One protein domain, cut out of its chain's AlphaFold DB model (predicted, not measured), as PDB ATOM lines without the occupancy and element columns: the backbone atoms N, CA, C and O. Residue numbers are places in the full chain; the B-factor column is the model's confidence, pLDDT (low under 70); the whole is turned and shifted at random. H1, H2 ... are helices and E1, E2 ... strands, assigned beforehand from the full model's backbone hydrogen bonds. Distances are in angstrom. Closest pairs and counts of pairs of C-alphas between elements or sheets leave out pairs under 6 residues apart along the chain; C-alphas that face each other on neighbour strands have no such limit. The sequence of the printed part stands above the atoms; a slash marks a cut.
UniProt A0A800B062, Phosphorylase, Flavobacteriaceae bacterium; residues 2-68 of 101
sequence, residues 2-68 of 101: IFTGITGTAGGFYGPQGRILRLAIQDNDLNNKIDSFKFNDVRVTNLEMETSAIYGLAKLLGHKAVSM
ATOM      1  N   ILE A   2     133.552 134.907 138.316       91.56
ATOM      2  CA  ILE A   2     133.706 136.310 138.724       91.56
ATOM      3  C   ILE A   2     132.982 136.537 140.051       91.56
ATOM      4  O   ILE A   2     131.865 136.055 140.232       91.56
ATOM      5  N   PHE A   3     133.630 137.261 140.960       92.88
ATOM      6  CA  PHE A   3     133.062 137.713 142.226       92.88
ATOM      7  C   PHE A   3     133.150 139.236 142.271       92.88
ATOM      8  O   PHE A   3     134.213 139.796 142.012       92.88
ATOM      9  N   THR A   4     132.042 139.900 142.590       94.00
ATOM     10  CA  THR A   4     131.983 141.360 142.730       94.00
ATOM     11  C   THR A   4     131.862 141.707 144.207       94.00
ATOM     12  O   THR A   4     131.043 141.120 144.915       94.00
ATOM     13  N   GLY A   5     132.674 142.649 144.677       95.06
ATOM     14  CA  GLY A   5     132.726 143.006 146.089       95.06
ATOM     15  C   GLY A   5     133.642 144.186 146.375       95.06
ATOM     16  O   GLY A   5     134.071 144.901 145.470       95.06
ATOM     17  N   ILE A   6     133.931 144.386 147.658       96.12
ATOM     18  CA  ILE A   6     134.898 145.374 148.130       96.12
ATOM     19  C   ILE A   6     136.298 144.759 148.052       96.12
ATOM     20  O   ILE A   6     136.531 143.635 148.497       96.12
ATOM     21  N   THR A   7     137.247 145.520 147.521       96.38
ATOM     22  CA  THR A   7     138.674 145.212 147.624       96.38
ATOM     23  C   THR A   7     139.251 145.923 148.846       96.38
ATOM     24  O   THR A   7     139.120 147.140 148.967       96.38
ATOM     25  N   GLY A   8     139.879 145.181 149.760       95.69
ATOM     26  CA  GLY A   8     140.628 145.767 150.871       95.69
ATOM     27  C   GLY A   8     142.062 146.094 150.455       95.69
ATOM     28  O   GLY A   8     142.880 145.191 150.290       95.69
ATOM     29  N   THR A   9     142.372 147.379 150.304       97.50
ATOM     30  CA  THR A   9     143.707 147.848 149.910       97.50
ATOM     31  C   THR A   9     144.579 148.111 151.137       97.50
ATOM     32  O   THR A   9     144.213 148.898 152.010       97.50
ATOM     33  N   ALA A  10     145.741 147.465 151.211       96.31
ATOM     34  CA  ALA A  10     146.673 147.571 152.329       96.31
ATOM     35  C   ALA A  10     147.975 148.272 151.923       96.31
ATOM     36  O   ALA A  10     148.519 148.021 150.854       96.31
ATOM     37  N   GLY A  11     148.561 149.067 152.822       96.06
ATOM     38  CA  GLY A  11     149.855 149.738 152.596       96.06
ATOM     39  C   GLY A  11     151.087 148.818 152.641       96.06
ATOM     40  O   GLY A  11     152.206 149.297 152.799       96.06
ATOM     41  N   GLY A  12     150.908 147.497 152.579       95.12
ATOM     42  CA  GLY A  12     151.995 146.520 152.608       95.12
ATOM     43  C   GLY A  12     151.502 145.074 152.627       95.12
ATOM     44  O   GLY A  12     150.340 144.796 152.903       95.12
ATOM     45  N   PHE A  13     152.405 144.132 152.348       93.06
ATOM     46  CA  PHE A  13     152.047 142.724 152.122       93.06
ATOM     47  C   PHE A  13     151.939 141.866 153.397       93.06
ATOM     48  O   PHE A  13     151.190 140.888 153.412       93.06
ATOM     49  N   TYR A  14     152.703 142.182 154.451       94.19
ATOM     50  CA  TYR A  14     152.762 141.377 155.680       94.19
ATOM     51  C   TYR A  14     151.809 141.898 156.761       94.19
ATOM     52  O   TYR A  14     150.607 141.654 156.682       94.19
ATOM     53  N   GLY A  15     152.338 142.628 157.747       94.50
ATOM     54  CA  GLY A  15     151.574 143.145 158.881       94.50
ATOM     55  C   GLY A  15     150.298 143.900 158.484       94.50
ATOM     56  O   GLY A  15     149.251 143.600 159.052       94.50
ATOM     57  N   PRO A  16     150.323 144.778 157.458       93.88
ATOM     58  CA  PRO A  16     149.121 145.478 156.996       93.88
ATOM     59  C   PRO A  16     148.003 144.575 156.450       93.88
ATOM     60  O   PRO A  16     146.865 145.015 156.362       93.88
ATOM     61  N   GLN A  17     148.297 143.317 156.105       94.50
ATOM     62  CA  GLN A  17     147.305 142.302 155.718       94.50
ATOM     63  C   GLN A  17     147.151 141.200 156.783       94.50
ATOM     64  O   GLN A  17     146.791 140.058 156.473       94.50
ATOM     65  N   GLY A  18     147.498 141.508 158.034       93.50
ATOM     66  CA  GLY A  18     147.339 140.611 159.176       93.50
ATOM     67  C   GLY A  18     148.299 139.419 159.197       93.50
ATOM     68  O   GLY A  18     147.996 138.407 159.822       93.50
ATOM     69  N   ARG A  19     149.441 139.488 158.498       91.75
ATOM     70  CA  ARG A  19     150.446 138.413 158.519       91.75
ATOM     71  C   ARG A  19     151.548 138.704 159.528       91.75
ATOM     72  O   ARG A  19     152.164 139.768 159.484       91.75
ATOM     73  N   ILE A  20     151.865 137.711 160.352       92.56
ATOM     74  CA  ILE A  20     152.945 137.767 161.339       92.56
ATOM     75  C   ILE A  20     154.085 136.872 160.857       92.56
ATOM     76  O   ILE A  20     153.903 135.670 160.692       92.56
ATOM     77  N   LEU A  21     155.261 137.465 160.623       91.44
ATOM     78  CA  LEU A  21     156.493 136.721 160.319       91.44
ATOM     79  C   LEU A  21     157.486 136.751 161.489       91.44
ATOM     80  O   LEU A  21     158.142 135.750 161.760       91.44
ATOM     81  N   ARG A  22     157.626 137.907 162.154       95.31
ATOM     82  CA  ARG A  22     158.524 138.103 163.308       95.31
ATOM     83  C   ARG A  22     157.884 139.000 164.363       95.31
ATOM     84  O   ARG A  22     157.546 138.527 165.437       95.31
ATOM     85  N   LEU A  23     157.711 140.286 164.044       94.38
ATOM     86  CA  LEU A  23     157.034 141.237 164.924       94.38
ATOM     87  C   LEU A  23     155.526 140.994 164.894       94.38
ATOM     88  O   LEU A  23     154.958 140.747 163.827       94.38
ATOM     89  N   ALA A  24     154.900 141.079 166.066       95.38
ATOM     90  CA  ALA A  24     153.454 141.016 166.198       95.38
ATOM     91  C   ALA A  24     152.784 142.209 165.496       95.38
ATOM     92  O   ALA A  24     153.357 143.295 165.391       95.38
ATOM     93  N   ILE A  25     151.558 141.993 165.026       94.69
ATOM     94  CA  ILE A  25     150.684 143.057 164.531       94.69
ATOM     95  C   ILE A  25     149.886 143.652 165.692       94.69
ATOM     96  O   ILE A  25     149.675 142.996 166.709       94.69
ATOM     97  N   GLN A  26     149.430 144.894 165.533       94.38
ATOM     98  CA  GLN A  26     148.651 145.579 166.567       94.38
ATOM     99  C   GLN A  26     147.310 144.875 166.849       94.38
ATOM    100  O   GLN A  26     146.858 144.848 167.990       94.38
ATOM    101  N   ASP A  27     146.671 144.327 165.814       94.56
ATOM    102  CA  ASP A  27     145.333 143.741 165.883       94.56
ATOM    103  C   ASP A  27     145.333 142.337 165.269       94.56
ATOM    104  O   ASP A  27     145.323 142.179 164.047       94.56
ATOM    105  N   ASN A  28     145.352 141.312 166.124       93.25
ATOM    106  CA  ASN A  28     145.338 139.908 165.696       93.25
ATOM    107  C   ASN A  28     144.006 139.494 165.050       93.25
ATOM    108  O   ASN A  28     143.973 138.527 164.292       93.25
ATOM    109  N   ASP A  29     142.931 140.247 165.292       94.69
ATOM    110  CA  ASP A  29     141.599 139.969 164.756       94.69
ATOM    111  C   ASP A  29     141.302 140.742 163.464       94.69
ATOM    112  O   ASP A  29     140.188 140.658 162.944       94.69
ATOM    113  N   LEU A  30     142.276 141.483 162.916       93.44
ATOM    114  CA  LEU A  30     142.094 142.332 161.733       93.44
ATOM    115  C   LEU A  30     141.420 141.583 160.573       93.44
ATOM    116  O   LEU A  30     140.436 142.060 160.013       93.44
ATOM    117  N   ASN A  31     141.911 140.390 160.236       92.00
ATOM    118  CA  ASN A  31     141.366 139.616 159.119       92.00
ATOM    119  C   ASN A  31     139.945 139.100 159.404       92.00
ATOM    120  O   ASN A  31     139.113 139.128 158.503       92.00
ATOM    121  N   ASN A  32     139.633 138.716 160.648       93.00
ATOM    122  CA  ASN A  32     138.280 138.304 161.046       93.00
ATOM    123  C   ASN A  32     137.292 139.481 160.972       93.00
ATOM    124  O   ASN A  32     136.151 139.330 160.532       93.00
ATOM    125  N   LYS A  33     137.735 140.680 161.365       94.69
ATOM    126  CA  LYS A  33     136.947 141.917 161.247       94.69
ATOM    127  C   LYS A  33     136.675 142.263 159.784       94.69
ATOM    128  O   LYS A  33     135.547 142.601 159.448       94.69
ATOM    129  N   ILE A  34     137.676 142.135 158.915       93.62
ATOM    130  CA  ILE A  34     137.531 142.365 157.469       93.62
ATOM    131  C   ILE A  34     136.585 141.337 156.830       93.62
ATOM    132  O   ILE A  34     135.714 141.726 156.056       93.62
ATOM    133  N   ASP A  35     136.723 140.051 157.157       90.81
ATOM    134  CA  ASP A  35     135.891 138.970 156.605       90.81
ATOM    135  C   ASP A  35     134.413 139.094 157.024       90.81
ATOM    136  O   ASP A  35     133.485 138.929 156.226       90.81
ATOM    137  N   SER A  36     134.182 139.474 158.284       93.50
ATOM    138  CA  SER A  36     132.834 139.703 158.813       93.50
ATOM    139  C   SER A  36     132.215 141.030 158.362       93.50
ATOM    140  O   SER A  36     130.985 141.155 158.385       93.50
ATOM    141  N   PHE A  37     133.025 141.996 157.912       95.25
ATOM    142  CA  PHE A  37     132.548 143.301 157.469       95.25
ATOM    143  C   PHE A  37     131.615 143.181 156.259       95.25
ATOM    144  O   PHE A  37     131.899 142.528 155.251       95.25
ATOM    145  N   LYS A  38     130.483 143.874 156.356       95.62
ATOM    146  CA  LYS A  38     129.486 143.975 155.300       95.62
ATOM    147  C   LYS A  38     128.958 145.401 155.281       95.62
ATOM    148  O   LYS A  38     128.531 145.912 156.314       95.62
ATOM    149  N   PHE A  39     128.960 146.024 154.110       94.69
ATOM    150  CA  PHE A  39     128.279 147.293 153.886       94.69
ATOM    151  C   PHE A  39     127.137 147.048 152.903       94.69
ATOM    152  O   PHE A  39     127.367 146.629 151.767       94.69
ATOM    153  N   ASN A  40     125.901 147.262 153.355       93.56
ATOM    154  CA  ASN A  40     124.691 146.818 152.659       93.56
ATOM    155  C   ASN A  40     124.749 145.307 152.355       93.56
ATOM    156  O   ASN A  40     124.847 144.494 153.275       93.56
ATOM    157  N   ASP A  41     124.719 144.929 151.075       92.50
ATOM    158  CA  ASP A  41     124.855 143.548 150.605       92.50
ATOM    159  C   ASP A  41     126.246 143.199 150.064       92.50
ATOM    160  O   ASP A  41     126.459 142.101 149.554       92.50
ATOM    161  N   VAL A  42     127.221 144.098 150.230       94.75
ATOM    162  CA  VAL A  42     128.576 143.941 149.694       94.75
ATOM    163  C   VAL A  42     129.556 143.549 150.800       94.75
ATOM    164  O   VAL A  42     129.561 144.131 151.887       94.75
ATOM    165  N   ARG A  43     130.400 142.555 150.512       95.56
ATOM    166  CA  ARG A  43     131.467 142.055 151.395       95.56
ATOM    167  C   ARG A  43     132.842 142.327 150.807       95.56
ATOM    168  O   ARG A  43     132.964 142.549 149.600       95.56
ATOM    169  N   VAL A  44     133.869 142.263 151.649       95.25
ATOM    170  CA  VAL A  44     135.258 142.241 151.182       95.25
ATOM    171  C   VAL A  44     135.545 140.888 150.533       95.25
ATOM    172  O   VAL A  44     135.314 139.848 151.139       95.25
ATOM    173  N   THR A  45     136.016 140.894 149.288       94.19
ATOM    174  CA  THR A  45     136.248 139.671 148.495       94.19
ATOM    175  C   THR A  45     137.723 139.344 148.305       94.19
ATOM    176  O   THR A  45     138.071 138.202 148.011       94.19
ATOM    177  N   ASN A  46     138.600 140.338 148.444       94.88
ATOM    178  CA  ASN A  46     140.035 140.200 148.221       94.88
ATOM    179  C   ASN A  46     140.821 141.298 148.948       94.88
ATOM    180  O   ASN A  46     140.270 142.333 149.324       94.88
ATOM    181  N   LEU A  47     142.125 141.056 149.099       94.88
ATOM    182  CA  LEU A  47     143.102 142.004 149.629       94.88
ATOM    183  C   LEU A  47     144.221 142.226 148.606       94.88
ATOM    184  O   LEU A  47     144.748 141.252 148.065       94.88
ATOM    185  N   GLU A  48     144.595 143.480 148.374       95.88
ATOM    186  CA  GLU A  48     145.699 143.907 147.495       95.88
ATOM    187  C   GLU A  48     146.269 145.254 147.982       95.88
ATOM    188  O   GLU A  48     146.146 145.540 149.176       95.88
ATOM    189  N   MET A  49     146.980 146.026 147.150       98.00
ATOM    190  CA  MET A  49     147.771 147.173 147.619       98.00
ATOM    191  C   MET A  49     147.587 148.474 146.812       98.00
ATOM    192  O   MET A  49     148.092 149.513 147.234       98.00
ATOM    193  N   GLU A  50     146.813 148.482 145.724       98.12
ATOM    194  CA  GLU A  50     146.789 149.594 144.766       98.12
ATOM    195  C   GLU A  50     145.397 150.224 144.562       98.12
ATOM    196  O   GLU A  50     145.274 151.436 144.353       98.12
ATOM    197  N   THR A  51     144.332 149.423 144.623       97.94
ATOM    198  CA  THR A  51     142.995 149.754 144.106       97.94
ATOM    199  C   THR A  51     142.398 151.001 144.755       97.94
ATOM    200  O   THR A  51     141.871 151.857 144.041       97.94
ATOM    201  N   SER A  52     142.485 151.156 146.081       97.50
ATOM    202  CA  SER A  52     141.898 152.315 146.771       97.50
ATOM    203  C   SER A  52     142.514 153.641 146.323       97.50
ATOM    204  O   SER A  52     141.790 154.619 146.131       97.50
ATOM    205  N   ALA A  53     143.835 153.678 146.121       97.88
ATOM    206  CA  ALA A  53     144.538 154.870 145.662       97.88
ATOM    207  C   ALA A  53     144.178 155.188 144.205       97.88
ATOM    208  O   ALA A  53     143.852 156.335 143.891       97.88
ATOM    209  N   ILE A  54     144.157 154.167 143.340       98.25
ATOM    210  CA  ILE A  54     143.753 154.310 141.934       98.25
ATOM    211  C   ILE A  54     142.329 154.864 141.841       98.25
ATOM    212  O   ILE A  54     142.097 155.828 141.117       98.25
ATOM    213  N   TYR A  55     141.377 154.302 142.589       98.00
ATOM    214  CA  TYR A  55     139.981 154.743 142.548       98.00
ATOM    215  C   TYR A  55     139.805 156.154 143.110       98.00
ATOM    216  O   TYR A  55     139.057 156.948 142.537       98.00
ATOM    217  N   GLY A  56     140.508 156.486 144.197       98.12
ATOM    218  CA  GLY A  56     140.510 157.835 144.757       98.12
ATOM    219  C   GLY A  56     140.992 158.870 143.741       98.12
ATOM    220  O   GLY A  56     140.296 159.851 143.478       98.12
ATOM    221  N   LEU A  57     142.139 158.618 143.104       98.56
ATOM    222  CA  LEU A  57     142.696 159.507 142.082       98.56
ATOM    223  C   LEU A  57     141.814 159.576 140.834       98.56
ATOM    224  O   LEU A  57     141.532 160.670 140.352       98.56
ATOM    225  N   ALA A  58     141.316 158.441 140.341       98.62
ATOM    226  CA  ALA A  58     140.411 158.405 139.197       98.62
ATOM    227  C   ALA A  58     139.161 159.257 139.451       98.62
ATOM    228  O   ALA A  58     138.782 160.061 138.601       98.62
ATOM    229  N   LYS A  59     138.565 159.154 140.646       98.25
ATOM    230  CA  LYS A  59     137.401 159.961 141.026       98.25
ATOM    231  C   LYS A  59     137.714 161.457 141.046       98.25
ATOM    232  O   LYS A  59     136.903 162.233 140.545       98.25
ATOM    233  N   LEU A  60     138.860 161.852 141.605       98.50
ATOM    234  CA  LEU A  60     139.297 163.252 141.657       98.50
ATOM    235  C   LEU A  60     139.582 163.828 140.263       98.50
ATOM    236  O   LEU A  60     139.293 164.994 140.014       98.50
ATOM    237  N   LEU A  61     140.106 163.007 139.354       98.50
ATOM    238  CA  LEU A  61     140.446 163.392 137.981       98.50
ATOM    239  C   LEU A  61     139.272 163.261 136.990       98.50
ATOM    240  O   LEU A  61     139.423 163.576 135.815       98.50
ATOM    241  N   GLY A  62     138.098 162.798 137.434       98.12
ATOM    242  CA  GLY A  62     136.925 162.615 136.571       98.12
ATOM    243  C   GLY A  62     136.976 161.373 135.672       98.12
ATOM    244  O   GLY A  62     136.204 161.266 134.719       98.12
ATOM    245  N   HIS A  63     137.856 160.416 135.966       98.12
ATOM    246  CA  HIS A  63     137.971 159.157 135.237       98.12
ATOM    247  C   HIS A  63     137.026 158.081 135.784       98.12
ATOM    248  O   HIS A  63     136.761 157.987 136.985       98.12
ATOM    249  N   LYS A  64     136.548 157.213 134.885       95.62
ATOM    250  CA  LYS A  64     135.945 155.929 135.253       95.62
ATOM    251  C   LYS A  64     137.074 154.913 135.420       95.62
ATOM    252  O   LYS A  64     137.904 154.784 134.528       95.62
ATOM    253  N   ALA A  65     137.093 154.203 136.540       96.50
ATOM    254  CA  ALA A  65     138.078 153.166 136.816       96.50
ATOM    255  C   ALA A  65     137.392 151.918 137.370       96.50
ATOM    256  O   ALA A  65     136.387 152.006 138.074       96.50
ATOM    257  N   VAL A  66     137.963 150.764 137.043       95.19
ATOM    258  CA  VAL A  66     137.597 149.454 137.579       95.19
ATOM    259  C   VAL A  66     138.878 148.638 137.733       95.19
ATOM    260  O   VAL A  66     139.827 148.826 136.974       95.19
ATOM    261  N   SER A  67     138.924 147.757 138.725       96.06
ATOM    262  CA  SER A  67     140.039 146.846 138.972       96.06
ATOM    263  C   SER A  67     139.559 145.410 138.824       96.06
ATOM    264  O   SER A  67     138.473 145.045 139.273       96.06
ATOM    265  N   MET A  68     140.385 144.606 138.163       95.88
ATOM    266  CA  MET A  68     140.162 143.187 137.927       95.88
ATOM    267  C   MET A  68     141.295 142.436 138.622       95.88
ATOM    268  O   MET A  68     142.462 142.658 138.310       95.88
TER     269      MET A  68
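What this domain is: This is residues 2 to 68 of the 101 residues of the protein "Phosphorylase" of Flavobacteriaceae bacterium (UniProt A0A800B062). Two parallel strands, E1 and E2, lie side by side as a small ribbon; the short helix H1 packs on E2, while H2 starts beside the end of E1 and runs away from the ribbon. A long loop, residues 10 to 29, reaches toward one end of the length, and H2 with the turn after it lies at the other, in a loose, elongated shape. The printed part has 67 residues with two named helices and two named strands, in the order E1, H1, E2, H2; the sheet's order is E1, E2, parallel. The class is mixed, helices and strands, with 29 residues, under half, in named elements. The radius of gyration of the C-alphas is 13.7 A, and the C-alphas span 41 by 25 by 20 A.

How they stand to each other: Look first at the sheet: E1, residues 6 to 9, and E2, residues 42 to 48, are parallel neighbours, with 30 degrees between their directions. The C-alphas of Ile 6 and Val 44 face each other at 4.4 A. N 6 and O 43 are within hydrogen-bond range at 2.8 A, as are N 45 and O 6 at 2.9 A. Residues 38 to 39 make a short antiparallel pairing with residues 42 to 43 of E2. Next find H1, residues 30 to 36; its closest C-alphas to E2 are those of Asp 35 and Val 44, 6.4 A apart. E1, H1 and E2 form a strand-helix-strand unit, two parallel neighbour strands with a helix between them along the chain, and its crossover is right-handed. Then find H2, residues 51 to 61; its closest C-alphas to E1 are those of Thr 9 and Ser 52, 5.8 A apart. H1 and H2 are apart. In both helices every O i to N i+4 pair is within hydrogen-bond range.

Where its parts are: Find C-alpha 6 at (134.898, 145.374, 148.130); from there E1 runs 9.3 A to C-alpha 9. E2 is the longest strand, 17.3 A from C-alpha 42 at (128.576, 143.941, 149.694) to C-alpha 48. H1 measures 10.1 A from C-alpha 30 to C-alpha 36. H2 is the longest helix, 15.2 A from C-alpha 51 to C-alpha 61 at (140.446, 163.392, 137.981).

The domain as a whole: The two C-alphas farthest apart are those of Arg 22 and Gly 62, 42.2 A, while those of Ile 2 and Met 68, the first and last printed, are 9.5 A apart. The link from E1 to H1, 20 residues, is long; those from H1 to E2 and from E2 to H2 are tight. The printed part has no cut. In this predicted model the mean pLDDT of the printed part is 95.3, and no printed residue is under 70.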